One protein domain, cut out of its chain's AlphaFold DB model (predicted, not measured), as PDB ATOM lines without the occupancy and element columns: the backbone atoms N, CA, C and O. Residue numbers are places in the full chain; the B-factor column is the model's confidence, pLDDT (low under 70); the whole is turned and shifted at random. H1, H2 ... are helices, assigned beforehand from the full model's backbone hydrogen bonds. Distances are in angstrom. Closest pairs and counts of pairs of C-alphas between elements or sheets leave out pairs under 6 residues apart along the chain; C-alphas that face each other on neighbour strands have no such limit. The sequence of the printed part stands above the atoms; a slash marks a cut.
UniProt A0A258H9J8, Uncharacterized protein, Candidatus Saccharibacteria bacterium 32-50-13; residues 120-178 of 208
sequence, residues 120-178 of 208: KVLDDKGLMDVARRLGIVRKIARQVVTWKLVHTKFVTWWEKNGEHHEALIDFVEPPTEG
ATOM      1  N   LYS A 120     175.458 197.043 220.349       64.44
ATOM      2  CA  LYS A 120     176.013 197.685 219.145       64.44
ATOM      3  C   LYS A 120     177.540 197.624 219.219       64.44
ATOM      4  O   LYS A 120     178.126 198.127 220.173       64.44
ATOM      5  N   VAL A 121     178.182 197.013 218.224       68.50
ATOM      6  CA  VAL A 121     179.647 197.018 218.086       68.50
ATOM      7  C   VAL A 121     180.055 198.324 217.400       68.50
ATOM      8  O   VAL A 121     179.621 198.578 216.281       68.50
ATOM      9  N   LEU A 122     180.827 199.165 218.094       71.62
ATOM     10  CA  LEU A 122     181.270 200.482 217.605       71.62
ATOM     11  C   LEU A 122     182.609 200.430 216.851       71.62
ATOM     12  O   LEU A 122     182.859 201.277 216.002       71.62
ATOM     13  N   ASP A 123     183.444 199.436 217.154       71.62
ATOM     14  CA  ASP A 123     184.745 199.195 216.526       71.62
ATOM     15  C   ASP A 123     184.930 197.683 216.357       71.62
ATOM     16  O   ASP A 123     185.238 196.953 217.303       71.62
ATOM     17  N   ASP A 124     184.660 197.197 215.151       73.56
ATOM     18  CA  ASP A 124     184.745 195.783 214.804       73.56
ATOM     19  C   ASP A 124     186.198 195.289 214.770       73.56
ATOM     20  O   ASP A 124     186.492 194.187 215.239       73.56
ATOM     21  N   LYS A 125     187.124 196.112 214.274       71.81
ATOM     22  CA  LYS A 125     188.547 195.774 214.159       71.81
ATOM     23  C   LYS A 125     189.219 195.696 215.524       71.81
ATOM     24  O   LYS A 125     189.828 194.669 215.830       71.81
ATOM     25  N   GLY A 126     189.053 196.714 216.369       76.12
ATOM     26  CA  GLY A 126     189.607 196.709 217.724       76.12
ATOM     27  C   GLY A 126     189.056 195.559 218.567       76.12
ATOM     28  O   GLY A 126     189.812 194.869 219.261       76.12
ATOM     29  N   LEU A 127     187.758 195.261 218.431       77.12
ATOM     30  CA  LEU A 127     187.125 194.105 219.068       77.12
ATOM     31  C   LEU A 127     187.748 192.783 218.597       77.12
ATOM     32  O   LEU A 127     188.058 191.921 219.423       77.12
ATOM     33  N   MET A 128     187.983 192.620 217.293       79.88
ATOM     34  CA  MET A 128     188.594 191.412 216.729       79.88
ATOM     35  C   MET A 128     190.065 191.232 217.131       79.88
ATOM     36  O   MET A 128     190.506 190.099 217.346       79.88
ATOM     37  N   ASP A 129     190.819 192.317 217.298       75.19
ATOM     38  CA  ASP A 129     192.214 192.265 217.748       75.19
ATOM     39  C   ASP A 129     192.336 191.889 219.229       75.19
ATOM     40  O   ASP A 129     193.176 191.064 219.608       75.19
ATOM     41  N   VAL A 130     191.460 192.430 220.079       74.06
ATOM     42  CA  VAL A 130     191.330 191.990 221.477       74.06
ATOM     43  C   VAL A 130     190.904 190.521 221.531       74.06
ATOM     44  O   VAL A 130     191.511 189.724 222.246       74.06
ATOM     45  N   ALA A 131     189.930 190.121 220.716       76.25
ATOM     46  CA  ALA A 131     189.457 188.744 220.663       76.25
ATOM     47  C   ALA A 131     190.527 187.742 220.208       76.25
ATOM     48  O   ALA A 131     190.536 186.605 220.688       76.25
ATOM     49  N   ARG A 132     191.435 188.149 219.310       79.75
ATOM     50  CA  ARG A 132     192.583 187.341 218.870       79.75
ATOM     51  C   ARG A 132     193.591 187.146 219.996       79.75
ATOM     52  O   ARG A 132     193.995 186.011 220.228       79.75
ATOM     53  N   ARG A 133     193.922 188.211 220.739       76.88
ATOM     54  CA  ARG A 133     194.794 188.136 221.928       76.88
ATOM     55  C   ARG A 133     194.221 187.230 223.017       76.88
ATOM     56  O   ARG A 133     194.964 186.491 223.646       76.88
ATOM     57  N   LEU A 134     192.902 187.257 223.201       77.44
ATOM     58  CA  LEU A 134     192.196 186.435 224.188       77.44
ATOM     59  C   LEU A 134     191.844 185.020 223.692       77.44
ATOM     60  O   LEU A 134     191.263 184.239 224.438       77.44
ATOM     61  N   GLY A 135     192.139 184.677 222.433       79.88
ATOM     62  CA  GLY A 135     191.823 183.362 221.861       79.88
ATOM     63  C   GLY A 135     190.322 183.064 221.691       79.88
ATOM     64  O   GLY A 135     189.943 181.910 221.496       79.88
ATOM     65  N   ILE A 136     189.447 184.076 221.736       79.38
ATOM     66  CA  ILE A 136     187.979 183.911 221.699       79.38
ATOM     67  C   ILE A 136     187.351 184.174 220.326       79.38
ATOM     68  O   ILE A 136     186.132 184.118 220.198       79.38
ATOM     69  N   VAL A 137     188.151 184.417 219.282       80.38
ATOM     70  CA  VAL A 137     187.665 184.718 217.917       80.38
ATOM     71  C   VAL A 137     186.627 183.700 217.440       80.38
ATOM     72  O   VAL A 137     185.580 184.082 216.931       80.38
ATOM     73  N   ARG A 138     186.861 182.402 217.679       74.31
ATOM     74  CA  ARG A 138     185.938 181.322 217.283       74.31
ATOM     75  C   ARG A 138     184.588 181.352 218.014       74.31
ATOM     76  O   ARG A 138     183.653 180.711 217.554       74.31
ATOM     77  N   LYS A 139     184.490 182.055 219.149       77.38
ATOM     78  CA  LYS A 139     183.261 182.190 219.948       77.38
ATOM     79  C   LYS A 139     182.412 183.392 219.530       77.38
ATOM     80  O   LYS A 139     181.207 183.365 219.740       77.38
ATOM     81  N   ILE A 140     183.034 184.439 218.982       73.88
ATOM     82  CA  ILE A 140     182.370 185.728 218.726       73.88
ATOM     83  C   ILE A 140     182.267 186.087 217.241       73.88
ATOM     84  O   ILE A 140     181.424 186.897 216.866       73.88
ATOM     85  N   ALA A 141     183.106 185.494 216.392       68.38
ATOM     86  CA  ALA A 141     183.081 185.707 214.954       68.38
ATOM     87  C   ALA A 141     182.441 184.505 214.262       68.38
ATOM     88  O   ALA A 141     182.740 183.346 214.561       68.38
ATOM     89  N   ARG A 142     181.566 184.780 213.293       57.25
ATOM     90  CA  ARG A 142     180.985 183.737 212.451       57.25
ATOM     91  C   ARG A 142     182.032 183.293 211.437       57.25
ATOM     92  O   ARG A 142     182.554 184.107 210.678       57.25
ATOM     93  N   GLN A 143     182.293 181.994 211.369       57.25
ATOM     94  CA  GLN A 143     182.951 181.422 210.203       57.25
ATOM     95  C   GLN A 143     181.950 181.525 209.047       57.25
ATOM     96  O   GLN A 143     180.947 180.813 209.023       57.25
ATOM     97  N   VAL A 144     182.141 182.488 208.144       52.75
ATOM     98  CA  VAL A 144     181.267 182.663 206.980       52.75
ATOM     99  C   VAL A 144     181.438 181.432 206.087       52.75
ATOM    100  O   VAL A 144     182.412 181.334 205.340       52.75
ATOM    101  N   VAL A 145     180.503 180.481 206.179       52.69
ATOM    102  CA  VAL A 145     180.390 179.339 205.260       52.69
ATOM    103  C   VAL A 145     179.758 179.852 203.969       52.69
ATOM    104  O   VAL A 145     178.599 179.607 203.660       52.69
ATOM    105  N   THR A 146     180.515 180.664 203.240       50.22
ATOM    106  CA  THR A 146     180.278 180.823 201.807       50.22
ATOM    107  C   THR A 146     180.748 179.536 201.149       50.22
ATOM    108  O   THR A 146     181.800 179.004 201.514       50.22
ATOM    109  N   TRP A 147     179.967 179.017 200.202       46.19
ATOM    110  CA  TRP A 147     180.439 177.972 199.302       46.19
ATOM    111  C   TRP A 147     181.587 178.567 198.492       46.19
ATOM    112  O   TRP A 147     181.384 179.282 197.517       46.19
ATOM    113  N   LYS A 148     182.807 178.360 198.979       58.41
ATOM    114  CA  LYS A 148     184.024 178.722 198.270       58.41
ATOM    115  C   LYS A 148     184.418 177.529 197.426       58.41
ATOM    116  O   LYS A 148     184.430 176.404 197.929       58.41
ATOM    117  N   LEU A 149     184.771 177.784 196.171       63.16
ATOM    118  CA  LEU A 149     185.425 176.784 195.343       63.16
ATOM    119  C   LEU A 149     186.689 176.319 196.075       63.16
ATOM    120  O   LEU A 149     187.644 177.076 196.249       63.16
ATOM    121  N   VAL A 150     186.682 175.077 196.549       77.44
ATOM    122  CA  VAL A 150     187.882 174.456 197.101       77.44
ATOM    123  C   VAL A 150     188.636 173.876 195.917       77.44
ATOM    124  O   VAL A 150     188.321 172.774 195.477       77.44
ATOM    125  N   HIS A 151     189.600 174.637 195.394       67.69
ATOM    126  CA  HIS A 151     190.302 174.332 194.141       67.69
ATOM    127  C   HIS A 151     190.810 172.885 194.077       67.69
ATOM    128  O   HIS A 151     190.580 172.195 193.097       67.69
ATOM    129  N   THR A 152     191.415 172.374 195.152       73.19
ATOM    130  CA  THR A 152     191.881 170.978 195.226       73.19
ATOM    131  C   THR A 152     190.752 169.959 195.106       73.19
ATOM    132  O   THR A 152     190.882 168.997 194.360       73.19
ATOM    133  N   LYS A 153     189.622 170.170 195.791       76.31
ATOM    134  CA  LYS A 153     188.461 169.273 195.674       76.31
ATOM    135  C   LYS A 153     187.841 169.331 194.284       76.31
ATOM    136  O   LYS A 153     187.420 168.298 193.781       76.31
ATOM    137  N   PHE A 154     187.790 170.522 193.691       81.00
ATOM    138  CA  PHE A 154     187.288 170.713 192.338       81.00
ATOM    139  C   PHE A 154     188.170 170.008 191.307       81.00
ATOM    140  O   PHE A 154     187.639 169.237 190.525       81.00
ATOM    141  N   VAL A 155     189.497 170.174 191.361       78.94
ATOM    142  CA  VAL A 155     190.434 169.505 190.439       78.94
ATOM    143  C   VAL A 155     190.381 167.982 190.591       78.94
ATOM    144  O   VAL A 155     190.206 167.281 189.604       78.94
ATOM    145  N   THR A 156     190.414 167.446 191.818       81.12
ATOM    146  CA  THR A 156     190.296 165.989 192.034       81.12
ATOM    147  C   THR A 156     188.944 165.429 191.582       81.12
ATOM    148  O   THR A 156     188.851 164.267 191.186       81.12
ATOM    149  N   TRP A 157     187.872 166.219 191.677       85.88
ATOM    150  CA  TRP A 157     186.568 165.842 191.137       85.88
ATOM    151  C   TRP A 157     186.562 165.917 189.606       85.88
ATOM    152  O   TRP A 157     186.103 164.970 188.972       85.88
ATOM    153  N   TRP A 158     187.133 166.976 189.026       81.75
ATOM    154  CA  TRP A 158     187.277 167.184 187.586       81.75
ATOM    155  C   TRP A 158     187.999 166.004 186.934       81.75
ATOM    156  O   TRP A 158     187.455 165.390 186.027       81.75
ATOM    157  N   GLU A 159     189.148 165.584 187.465       80.81
ATOM    158  CA  GLU A 159     189.921 164.434 186.963       80.81
ATOM    159  C   GLU A 159     189.130 163.112 186.933       80.81
ATOM    160  O   GLU A 159     189.460 162.210 186.166       80.81
ATOM    161  N   LYS A 160     188.089 162.973 187.767       81.81
ATOM    162  CA  LYS A 160     187.323 161.727 187.938       81.81
ATOM    163  C   LYS A 160     185.953 161.725 187.260       81.81
ATOM    164  O   LYS A 160     185.373 160.654 187.119       81.81
ATOM    165  N   ASN A 161     185.419 162.886 186.880       77.25
ATOM    166  CA  ASN A 161     184.029 163.039 186.433       77.25
ATOM    167  C   ASN A 161     183.971 163.742 185.068       77.25
ATOM    168  O   ASN A 161     183.486 164.868 184.949       77.25
ATOM    169  N   GLY A 162     184.485 163.060 184.037       74.75
ATOM    170  CA  GLY A 162     184.570 163.563 182.656       74.75
ATOM    171  C   GLY A 162     183.230 163.936 182.017       74.75
ATOM    172  O   GLY A 162     183.171 164.833 181.183       74.75
ATOM    173  N   GLU A 163     182.139 163.305 182.450       81.50
ATOM    174  CA  GLU A 163     180.785 163.519 181.914       81.50
ATOM    175  C   GLU A 163     180.246 164.949 182.098       81.50
ATOM    176  O   GLU A 163     179.306 165.353 181.418       81.50
ATOM    177  N   HIS A 164     180.843 165.732 183.001       72.12
ATOM    178  CA  HIS A 164     180.429 167.104 183.296       72.12
ATOM    179  C   HIS A 164     181.407 168.168 182.779       72.12
ATOM    180  O   HIS A 164     181.216 169.352 183.059       72.12
ATOM    181  N   HIS A 165     182.452 167.773 182.042       77.81
ATOM    182  CA  HIS A 165     183.481 168.702 181.562       77.81
ATOM    183  C   HIS A 165     182.918 169.727 180.584       77.81
ATOM    184  O   HIS A 165     183.161 170.915 180.767       77.81
ATOM    185  N   GLU A 166     182.107 169.304 179.609       72.44
ATOM    186  CA  GLU A 166     181.517 170.211 178.610       72.44
ATOM    187  C   GLU A 166     180.680 171.326 179.245       72.44
ATOM    188  O   GLU A 166     180.732 172.468 178.804       72.44
ATOM    189  N   ALA A 167     179.951 171.027 180.323       72.25
ATOM    190  CA  ALA A 167     179.104 172.009 181.001       72.25
ATOM    191  C   ALA A 167     179.897 173.074 181.779       72.25
ATOM    192  O   ALA A 167     179.332 174.082 182.204       72.25
ATOM    193  N   LEU A 168     181.185 172.831 182.022       72.88
ATOM    194  CA  LEU A 168     182.023 173.638 182.906       72.88
ATOM    195  C   LEU A 168     183.296 174.159 182.220       72.88
ATOM    196  O   LEU A 168     184.028 174.929 182.841       72.88
ATOM    197  N   ILE A 169     183.547 173.772 180.964       74.25
ATOM    198  CA  ILE A 169     184.775 174.077 180.218       74.25
ATOM    199  C   ILE A 169     184.991 175.582 180.025       74.25
ATOM    200  O   ILE A 169     186.117 176.047 180.116       74.25
ATOM    201  N   ASP A 170     183.921 176.368 179.887       70.88
ATOM    202  CA  ASP A 170     184.005 177.831 179.744       70.88
ATOM    203  C   ASP A 170     184.502 178.541 181.020       70.88
ATOM    204  O   ASP A 170     184.880 179.713 180.984       70.88
ATOM    205  N   PHE A 171     184.498 177.848 182.166       70.62
ATOM    206  CA  PHE A 171     184.900 178.396 183.466       70.62
ATOM    207  C   PHE A 171     186.264 177.899 183.940       70.62
ATOM    208  O   PHE A 171     186.728 178.311 185.007       70.62
ATOM    209  N   VAL A 172     186.894 177.003 183.183       67.06
ATOM    210  CA  VAL A 172     188.188 176.431 183.531       67.06
ATOM    211  C   VAL A 172     189.131 176.514 182.349       67.06
ATOM    212  O   VAL A 172     188.777 176.234 181.213       67.06
ATOM    213  N   GLU A 173     190.374 176.873 182.628       66.00
ATOM    214  CA  GLU A 173     191.440 176.657 181.665       66.00
ATOM    215  C   GLU A 173     191.916 175.211 181.857       66.00
ATOM    216  O   GLU A 173     192.238 174.839 182.996       66.00
ATOM    217  N   PRO A 174     191.918 174.366 180.806       59.44
ATOM    218  CA  PRO A 174     192.474 173.027 180.909       59.44
ATOM    219  C   PRO A 174     193.893 173.126 181.473       59.44
ATOM    220  O   PRO A 174     194.617 174.059 181.110       59.44
ATOM    221  N   PRO A 175     194.312 172.209 182.362       57.56
ATOM    222  CA  PRO A 175     195.692 172.195 182.803       57.56
ATOM    223  C   PRO A 175     196.566 172.047 181.563       57.56
ATOM    224  O   PRO A 175     196.511 171.033 180.871       57.56
ATOM    225  N   THR A 176     197.344 173.080 181.261       53.28
ATOM    226  CA  THR A 176     198.382 172.962 180.255       53.28
ATOM    227  C   THR A 176     199.389 171.958 180.796       53.28
ATOM    228  O   THR A 176     200.015 172.207 181.831       53.28
ATOM    229  N   GLU A 177     199.506 170.793 180.162       52.88
ATOM    230  CA  GLU A 177     200.590 169.872 180.481       52.88
ATOM    231  C   GLU A 177     201.910 170.586 180.175       52.88
ATOM    232  O   GLU A 177     202.205 170.922 179.028       52.88
ATOM    233  N   GLY A 178     202.695 170.888 181.210       53.41
ATOM    234  CA  GLY A 178     203.927 171.639 181.023       53.41
ATOM    235  C   GLY A 178     204.705 171.897 182.305       53.41
ATOM    236  O   GLY A 178     204.185 171.844 183.419       53.41
TER     237      GLY A 178
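Overview. This is residues 120 to 178 of the 208 residues of an uncharacterized protein of Candidatus Saccharibacteria bacterium 32-50-13 (UniProt A0A258H9J8). With little regular structure, this is a drawn-out dumbbell: H1 and the short H2 at one end, H3 and a winding unnamed tail at the other, joined by a thin stretch of which residues 142 to 150 stand free. The 59 printed residues hold three named helices, H1, H2, H3 in chain order, and no named strand; the class is all helix, with 22 residues in named elements. The whole is extended, radius of gyration of the C-alphas 19.8 A, spanning 50 by 25 by 17 A.

Along the chain. Find C-alpha 124 at (184.745, 195.783, 214.804); from there H1, residues 124 to 133, runs 14.5 A. H2 is residues 137 to 140. H3, residues 151 to 158, runs 10.2 A to C-alpha 158 at (187.277, 167.184, 187.586).

Arrangement. Look at the closest C-alphas of H1 and H2, those of Ala 131 and Val 137, 5.2 A apart: these helices only just touch, with 3 pairs within 8 A, and only at the corner by their tight link. H3 is apart from both. In H1 and H3 each O i to N i+4 pair is within hydrogen-bond range; H2 is too short for one.

Size, cuts and confidence. The C-alphas farthest apart, Lys 120 and Gly 178, are 54.0 A apart. The printed part has no cut, and no link between helices is long. Look for pLDDT under 70 at residues 120 to 121, 141 to 149, 151 and 172 to 178.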